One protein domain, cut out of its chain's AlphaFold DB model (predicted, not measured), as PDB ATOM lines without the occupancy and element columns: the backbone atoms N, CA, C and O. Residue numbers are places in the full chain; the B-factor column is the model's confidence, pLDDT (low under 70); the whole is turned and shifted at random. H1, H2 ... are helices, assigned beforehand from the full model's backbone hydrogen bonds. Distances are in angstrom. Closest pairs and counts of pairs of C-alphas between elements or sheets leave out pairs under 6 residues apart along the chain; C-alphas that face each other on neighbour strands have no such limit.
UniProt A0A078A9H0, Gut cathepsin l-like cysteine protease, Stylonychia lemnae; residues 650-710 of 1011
ATOM      1  N   SER A 650     174.994 161.400 173.587       38.03
ATOM      2  CA  SER A 650     175.286 159.961 173.515       38.03
ATOM      3  C   SER A 650     175.308 159.430 172.077       38.03
ATOM      4  O   SER A 650     176.294 158.795 171.716       38.03
ATOM      5  N   HIS A 651     174.333 159.738 171.210       38.59
ATOM      6  CA  HIS A 651     174.387 159.342 169.794       38.59
ATOM      7  C   HIS A 651     175.577 159.955 169.048       38.59
ATOM      8  O   HIS A 651     176.158 159.286 168.201       38.59
ATOM      9  N   TYR A 652     175.990 161.184 169.357       34.31
ATOM     10  CA  TYR A 652     177.179 161.800 168.766       34.31
ATOM     11  C   TYR A 652     178.461 161.110 169.256       34.31
ATOM     12  O   TYR A 652     179.346 160.799 168.456       34.31
ATOM     13  N   THR A 653     178.537 160.776 170.549       38.28
ATOM     14  CA  THR A 653     179.657 160.020 171.140       38.28
ATOM     15  C   THR A 653     179.712 158.556 170.674       38.28
ATOM     16  O   THR A 653     180.797 157.973 170.651       38.28
ATOM     17  N   ILE A 654     178.573 157.969 170.291       43.19
ATOM     18  CA  ILE A 654     178.463 156.635 169.681       43.19
ATOM     19  C   ILE A 654     178.859 156.701 168.202       43.19
ATOM     20  O   ILE A 654     179.837 156.068 167.827       43.19
ATOM     21  N   ASN A 655     178.218 157.550 167.391       42.09
ATOM     22  CA  ASN A 655     178.493 157.676 165.952       42.09
ATOM     23  C   ASN A 655     179.964 158.026 165.651       42.09
ATOM     24  O   ASN A 655     180.528 157.544 164.671       42.09
ATOM     25  N   THR A 656     180.605 158.852 166.489       46.62
ATOM     26  CA  THR A 656     182.041 159.160 166.347       46.62
ATOM     27  C   THR A 656     182.948 157.994 166.741       46.62
ATOM     28  O   THR A 656     184.050 157.895 166.214       46.62
ATOM     29  N   PHE A 657     182.499 157.087 167.614       48.06
ATOM     30  CA  PHE A 657     183.225 155.860 167.949       48.06
ATOM     31  C   PHE A 657     183.000 154.765 166.892       48.06
ATOM     32  O   PHE A 657     183.956 154.098 166.511       48.06
ATOM     33  N   ASP A 658     181.784 154.651 166.348       51.12
ATOM     34  CA  ASP A 658     181.455 153.762 165.226       51.12
ATOM     35  C   ASP A 658     182.253 154.112 163.962       51.12
ATOM     36  O   ASP A 658     182.750 153.212 163.291       51.12
ATOM     37  N   GLN A 659     182.440 155.400 163.638       54.81
ATOM     38  CA  GLN A 659     183.302 155.794 162.513       54.81
ATOM     39  C   GLN A 659     184.783 155.487 162.769       54.81
ATOM     40  O   GLN A 659     185.459 154.968 161.880       54.81
ATOM     41  N   ASP A 660     185.293 155.754 163.976       59.47
ATOM     42  CA  ASP A 660     186.686 155.443 164.318       59.47
ATOM     43  C   ASP A 660     186.942 153.922 164.369       59.47
ATOM     44  O   ASP A 660     188.064 153.495 164.098       59.47
ATOM     45  N   MET A 661     185.919 153.094 164.633       61.59
ATOM     46  CA  MET A 661     186.025 151.627 164.673       61.59
ATOM     47  C   MET A 661     186.459 151.010 163.333       61.59
ATOM     48  O   MET A 661     187.180 150.015 163.328       61.59
ATOM     49  N   TYR A 662     186.074 151.612 162.202       66.88
ATOM     50  CA  TYR A 662     186.499 151.178 160.862       66.88
ATOM     51  C   TYR A 662     187.783 151.873 160.378       66.88
ATOM     52  O   TYR A 662     188.210 151.664 159.240       66.88
ATOM     53  N   SER A 663     188.416 152.709 161.209       83.62
ATOM     54  CA  SER A 663     189.645 153.406 160.826       83.62
ATOM     55  C   SER A 663     190.852 152.451 160.752       83.62
ATOM     56  O   SER A 663     190.952 151.505 161.541       83.62
ATOM     57  N   PRO A 664     191.848 152.729 159.885       86.94
ATOM     58  CA  PRO A 664     193.121 152.006 159.902       86.94
ATOM     59  C   PRO A 664     193.820 152.051 161.269       86.94
ATOM     60  O   PRO A 664     194.483 151.094 161.651       86.94
ATOM     61  N   ILE A 665     193.630 153.130 162.038       92.69
ATOM     62  CA  ILE A 665     194.226 153.294 163.371       92.69
ATOM     63  C   ILE A 665     193.594 152.325 164.381       92.69
ATOM     64  O   ILE A 665     194.314 151.760 165.201       92.69
ATOM     65  N   MET A 666     192.283 152.063 164.301       89.88
ATOM     66  CA  MET A 666     191.644 151.030 165.126       89.88
ATOM     67  C   MET A 666     192.152 149.631 164.766       89.88
ATOM     68  O   MET A 666     192.396 148.829 165.665       89.88
ATOM     69  N   LYS A 667     192.386 149.338 163.479       91.19
ATOM     70  CA  LYS A 667     193.012 148.070 163.071       91.19
ATOM     71  C   LYS A 667     194.398 147.910 163.704       91.19
ATOM     72  O   LYS A 667     194.664 146.879 164.316       91.19
ATOM     73  N   GLU A 668     195.253 148.930 163.618       95.06
ATOM     74  CA  GLU A 668     196.584 148.874 164.237       95.06
ATOM     75  C   GLU A 668     196.536 148.861 165.773       95.06
ATOM     76  O   GLU A 668     197.390 148.237 166.400       95.06
ATOM     77  N   TYR A 669     195.506 149.445 166.396       95.75
ATOM     78  CA  TYR A 669     195.268 149.292 167.832       95.75
ATOM     79  C   TYR A 669     194.898 147.851 168.192       95.75
ATOM     80  O   TYR A 669     195.494 147.286 169.102       95.75
ATOM     81  N   MET A 670     193.983 147.212 167.456       92.00
ATOM     82  CA  MET A 670     193.627 145.804 167.677       92.00
ATOM     83  C   MET A 670     194.823 144.863 167.449       92.00
ATOM     84  O   MET A 670     195.016 143.933 168.233       92.00
ATOM     85  N   ASN A 671     195.669 145.143 166.447       95.25
ATOM     86  CA  ASN A 671     196.949 144.451 166.250       95.25
ATOM     87  C   ASN A 671     197.856 144.609 167.482       95.25
ATOM     88  O   ASN A 671     198.358 143.619 168.007       95.25
ATOM     89  N   PHE A 672     198.029 145.840 167.977       97.06
ATOM     90  CA  PHE A 672     198.807 146.151 169.180       97.06
ATOM     91  C   PHE A 672     198.272 145.429 170.430       97.06
ATOM     92  O   PHE A 672     199.063 144.863 171.187       97.06
ATOM     93  N   LEU A 673     196.948 145.383 170.631       95.38
ATOM     94  CA  LEU A 673     196.350 144.676 171.767       95.38
ATOM     95  C   LEU A 673     196.649 143.172 171.722       95.38
ATOM     96  O   LEU A 673     197.004 142.592 172.747       95.38
ATOM     97  N   ALA A 674     196.548 142.554 170.542       93.44
ATOM     98  CA  ALA A 674     196.860 141.141 170.352       93.44
ATOM     99  C   ALA A 674     198.366 140.850 170.503       93.44
ATOM    100  O   ALA A 674     198.746 139.933 171.229       93.44
ATOM    101  N   GLN A 675     199.224 141.651 169.862       94.44
ATOM    102  CA  GLN A 675     200.679 141.471 169.853       94.44
ATOM    103  C   GLN A 675     201.293 141.599 171.254       94.44
ATOM    104  O   GLN A 675     202.159 140.805 171.618       94.44
ATOM    105  N   TYR A 676     200.839 142.576 172.041       94.31
ATOM    106  CA  TYR A 676     201.362 142.859 173.382       94.31
ATOM    107  C   TYR A 676     200.451 142.353 174.510       94.31
ATOM    108  O   TYR A 676     200.621 142.756 175.658       94.31
ATOM    109  N   GLN A 677     199.492 141.476 174.179       94.25
ATOM    110  CA  GLN A 677     198.579 140.790 175.110       94.25
ATOM    111  C   GLN A 677     197.892 141.744 176.107       94.25
ATOM    112  O   GLN A 677     197.712 141.438 177.287       94.25
ATOM    113  N   LYS A 678     197.527 142.940 175.632       92.88
ATOM    114  CA  LYS A 678     197.016 144.035 176.462       92.88
ATOM    115  C   LYS A 678     195.577 143.770 176.889       92.88
ATOM    116  O   LYS A 678     194.686 143.610 176.056       92.88
ATOM    117  N   THR A 679     195.343 143.818 178.194       91.25
ATOM    118  CA  THR A 679     194.017 143.767 178.816       91.25
ATOM    119  C   THR A 679     193.815 144.995 179.701       91.25
ATOM    120  O   THR A 679     194.768 145.535 180.268       91.25
ATOM    121  N   TYR A 680     192.570 145.464 179.815       91.12
ATOM    122  CA  TYR A 680     192.210 146.619 180.639       91.12
ATOM    123  C   TYR A 680     190.892 146.354 181.375       91.12
ATOM    124  O   TYR A 680     190.049 145.604 180.888       91.12
ATOM    125  N   ALA A 681     190.711 146.970 182.545       86.69
ATOM    126  CA  ALA A 681     189.624 146.637 183.467       86.69
ATOM    127  C   ALA A 681     188.229 147.118 183.021       86.69
ATOM    128  O   ALA A 681     187.225 146.605 183.510       86.69
ATOM    129  N   SER A 682     188.137 148.103 182.121       83.00
ATOM    130  CA  SER A 682     186.855 148.646 181.668       83.00
ATOM    131  C   SER A 682     186.886 149.197 180.240       83.00
ATOM    132  O   SER A 682     187.933 149.537 179.689       83.00
ATOM    133  N   ILE A 683     185.695 149.390 179.662       78.12
ATOM    134  CA  ILE A 683     185.494 150.086 178.377       78.12
ATOM    135  C   ILE A 683     186.019 151.535 178.433       78.12
ATOM    136  O   ILE A 683     186.478 152.068 177.422       78.12
ATOM    137  N   HIS A 684     186.006 152.170 179.612       81.62
ATOM    138  CA  HIS A 684     186.582 153.502 179.795       81.62
ATOM    139  C   HIS A 684     188.107 153.479 179.631       81.62
ATOM    140  O   HIS A 684     188.649 154.304 178.894       81.62
ATOM    141  N   ASP A 685     188.778 152.492 180.232       84.81
ATOM    142  CA  ASP A 685     190.227 152.305 180.101       84.81
ATOM    143  C   ASP A 685     190.611 151.952 178.658       84.81
ATOM    144  O   ASP A 685     191.532 152.555 178.113       84.81
ATOM    145  N   ILE A 686     189.860 151.055 177.999       85.94
ATOM    146  CA  ILE A 686     190.041 150.726 176.571       85.94
ATOM    147  C   ILE A 686     189.980 151.999 175.709       85.94
ATOM    148  O   ILE A 686     190.801 152.164 174.805       85.94
ATOM    149  N   LYS A 687     189.036 152.911 175.991       86.88
ATOM    150  CA  LYS A 687     188.860 154.167 175.244       86.88
ATOM    151  C   LYS A 687     189.957 155.196 175.539       86.88
ATOM    152  O   LYS A 687     190.424 155.844 174.605       86.88
ATOM    153  N   ASP A 688     190.402 155.341 176.786       92.44
ATOM    154  CA  ASP A 688     191.545 156.204 177.131       92.44
ATOM    155  C   ASP A 688     192.849 155.699 176.485       92.44
ATOM    156  O   ASP A 688     193.559 156.462 175.825       92.44
ATOM    157  N   ARG A 689     193.112 154.392 176.587       96.62
ATOM    158  CA  ARG A 689     194.280 153.720 175.999       96.62
ATOM    159  C   ARG A 689     194.282 153.804 174.473       96.62
ATOM    160  O   ARG A 689     195.317 154.143 173.902       96.62
ATOM    161  N   TYR A 690     193.124 153.658 173.823       95.19
ATOM    162  CA  TYR A 690     192.970 153.920 172.388       95.19
ATOM    163  C   TYR A 690     193.299 155.376 172.030       95.19
ATOM    164  O   TYR A 690     194.063 155.631 171.103       95.19
ATOM    165  N   MET A 691     192.792 156.353 172.788       95.12
ATOM    166  CA  MET A 691     193.077 157.771 172.528       95.12
ATOM    167  C   MET A 691     194.545 158.148 172.789       95.12
ATOM    168  O   MET A 691     195.033 159.127 172.219       95.12
ATOM    169  N   LYS A 692     195.272 157.416 173.640       97.69
ATOM    170  CA  LYS A 692     196.733 157.543 173.797       97.69
ATOM    171  C   LYS A 692     197.463 156.908 172.613       97.69
ATOM    172  O   LYS A 692     198.240 157.596 171.954       97.69
ATOM    173  N   PHE A 693     197.108 155.670 172.269       97.94
ATOM    174  CA  PHE A 693     197.632 154.952 171.106       97.94
ATOM    175  C   PHE A 693     197.477 155.741 169.804       97.94
ATOM    176  O   PHE A 693     198.457 155.913 169.088       97.94
ATOM    177  N   LYS A 694     196.293 156.300 169.531       96.38
ATOM    178  CA  LYS A 694     196.012 157.111 168.337       96.38
ATOM    179  C   LYS A 694     196.990 158.282 168.184       96.38
ATOM    180  O   LYS A 694     197.601 158.425 167.131       96.38
ATOM    181  N   ARG A 695     197.221 159.052 169.255       96.38
ATOM    182  CA  ARG A 695     198.180 160.177 169.254       96.38
ATOM    183  C   ARG A 695     199.619 159.711 169.036       96.38
ATOM    184  O   ARG A 695     200.362 160.347 168.293       96.38
ATOM    185  N   ASN A 696     200.013 158.610 169.674       97.69
ATOM    186  CA  ASN A 696     201.355 158.053 169.531       97.69
ATOM    187  C   ASN A 696     201.576 157.493 168.118       97.69
ATOM    188  O   ASN A 696     202.617 157.747 167.525       97.69
ATOM    189  N   PHE A 697     200.583 156.816 167.540       97.12
ATOM    190  CA  PHE A 697     200.587 156.341 166.158       97.12
ATOM    191  C   PHE A 697     200.695 157.503 165.158       97.12
ATOM    192  O   PHE A 697     201.555 157.485 164.281       97.12
ATOM    193  N   GLU A 698     199.889 158.555 165.328       95.94
ATOM    194  CA  GLU A 698     199.962 159.784 164.526       95.94
ATOM    195  C   GLU A 698     201.351 160.451 164.625       95.94
ATOM    196  O   GLU A 698     201.901 160.891 163.613       95.94
ATOM    197  N   ALA A 699     201.968 160.464 165.814       96.12
ATOM    198  CA  ALA A 699     203.328 160.965 166.019       96.12
ATOM    199  C   ALA A 699     204.406 160.077 165.362       96.12
ATOM    200  O   ALA A 699     205.292 160.608 164.692       96.12
ATOM    201  N   ILE A 700     204.306 158.748 165.490       97.19
ATOM    202  CA  ILE A 700     205.190 157.759 164.844       97.19
ATOM    203  C   ILE A 700     205.146 157.925 163.320       97.19
ATOM    204  O   ILE A 700     206.191 158.002 162.674       97.19
ATOM    205  N   MET A 701     203.946 158.023 162.741       96.31
ATOM    206  CA  MET A 701     203.765 158.204 161.299       96.31
ATOM    207  C   MET A 701     204.317 159.551 160.823       96.31
ATOM    208  O   MET A 701     205.015 159.595 159.811       96.31
ATOM    209  N   LYS A 702     204.079 160.638 161.571       96.44
ATOM    210  CA  LYS A 702     204.639 161.961 161.262       96.44
ATOM    211  C   LYS A 702     206.171 161.977 161.322       96.44
ATOM    212  O   LYS A 702     206.793 162.590 160.462       96.44
ATOM    213  N   HIS A 703     206.768 161.318 162.315       94.69
ATOM    214  CA  HIS A 703     208.223 161.207 162.461       94.69
ATOM    215  C   HIS A 703     208.843 160.379 161.331       94.69
ATOM    216  O   HIS A 703     209.809 160.803 160.707       94.69
ATOM    217  N   ASN A 704     208.267 159.217 161.016       95.50
ATOM    218  CA  ASN A 704     208.800 158.329 159.979       95.50
ATOM    219  C   ASN A 704     208.651 158.896 158.552       95.50
ATOM    220  O   ASN A 704     209.450 158.548 157.681       95.50
ATOM    221  N   ALA A 705     207.664 159.769 158.320       95.69
ATOM    222  CA  ALA A 705     207.468 160.484 157.057       95.69
ATOM    223  C   ALA A 705     208.461 161.643 156.833       95.69
ATOM    224  O   ALA A 705     208.554 162.153 155.719       95.69
ATOM    225  N   ASP A 706     209.200 162.062 157.862       92.12
ATOM    226  CA  ASP A 706     210.226 163.093 157.752       92.12
ATOM    227  C   ASP A 706     211.565 162.476 157.286       92.12
ATOM    228  O   ASP A 706     212.167 161.594 157.919       92.12
ATOM    229  N   GLU A 707     212.036 162.912 156.115       87.62
ATOM    230  CA  GLU A 707     213.291 162.438 155.527       87.62
ATOM    231  C   GLU A 707     214.525 162.883 156.324       87.62
ATOM    232  O   GLU A 707     215.551 162.203 156.274       87.62
ATOM    233  N   GLU A 708     214.417 163.952 157.122       87.31
ATOM    234  CA  GLU A 708     215.509 164.481 157.939       87.31
ATOM    235  C   GLU A 708     215.801 163.680 159.221       87.31
ATOM    236  O   GLU A 708     216.836 163.925 159.859       87.31
ATOM    237  N   GLN A 709     214.924 162.752 159.624       90.62
ATOM    238  CA  GLN A 709     215.053 162.031 160.894       90.62
ATOM    239  C   GLN A 709     216.124 160.936 160.854       90.62
ATOM    240  O   GLN A 709     216.120 160.053 159.999       90.62
ATOM    241  N   THR A 710     217.024 160.944 161.837       92.31
ATOM    242  CA  THR A 710     218.193 160.044 161.888       92.31
ATOM    243  C   THR A 710     217.869 158.616 162.357       92.31
ATOM    244  O   THR A 710     218.740 157.744 162.359       92.31
TER     245      THR A 710
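AT A GLANCE: This is residues 650 to 710 of the 1011 residues of the protein "Gut cathepsin l-like cysteine protease" of Stylonychia lemnae (UniProt A0A078A9H0). One long helix, H3, crosses a shorter helix, H2, near H2's first residues, and a third helix, H1, sticks out from that end as an arm, with most of its residues free. The 61 printed residues hold three named helices, in the order H1, H2, H3, and no named strand; the class is all helix. The whole is loose, with a radius of gyration of the C-alphas of 13.6 A, and elongated, spanning 43 by 28 by 16 A.

IN THESE COORDINATES: H3, residues 683 to 704, is 30.8 A long, from C-alpha 683 at (185.494, 150.086, 178.377) to C-alpha 704 at (208.800, 158.329, 159.979). H2 is residues 664 to 675, 16.3 A. H1 is residues 650 to 661, 16.2 A, beginning at (175.286, 159.961, 173.515).

HOW THE PARTS SIT: H3, with residues 690 to 697 alone, touches residues 665 to 669 of H2; the closest C-alphas, of Ile 665 and Lys 694, are 6.5 A apart. Their lines are only just about perpendicular, at 71 degrees. H1 and H2 are close but not clearly touching, with the C-alphas of Asp 660 and Met 666 closest at 6.7 A, and about perpendicular at 74 degrees. H1 and H3 are apart. Every O i to N i+4 pair is within hydrogen-bond range in H2, against 7 of 8 in H1 and 17 of 18 in H3.

THE WHOLE: The C-alphas farthest apart, of His 651 and Thr 710, are 44.5 A apart. The printed part has no cut; the link from H1 to H2 is tight, that from H2 to H3 short. Residues 650 to 662 have pLDDT under 70.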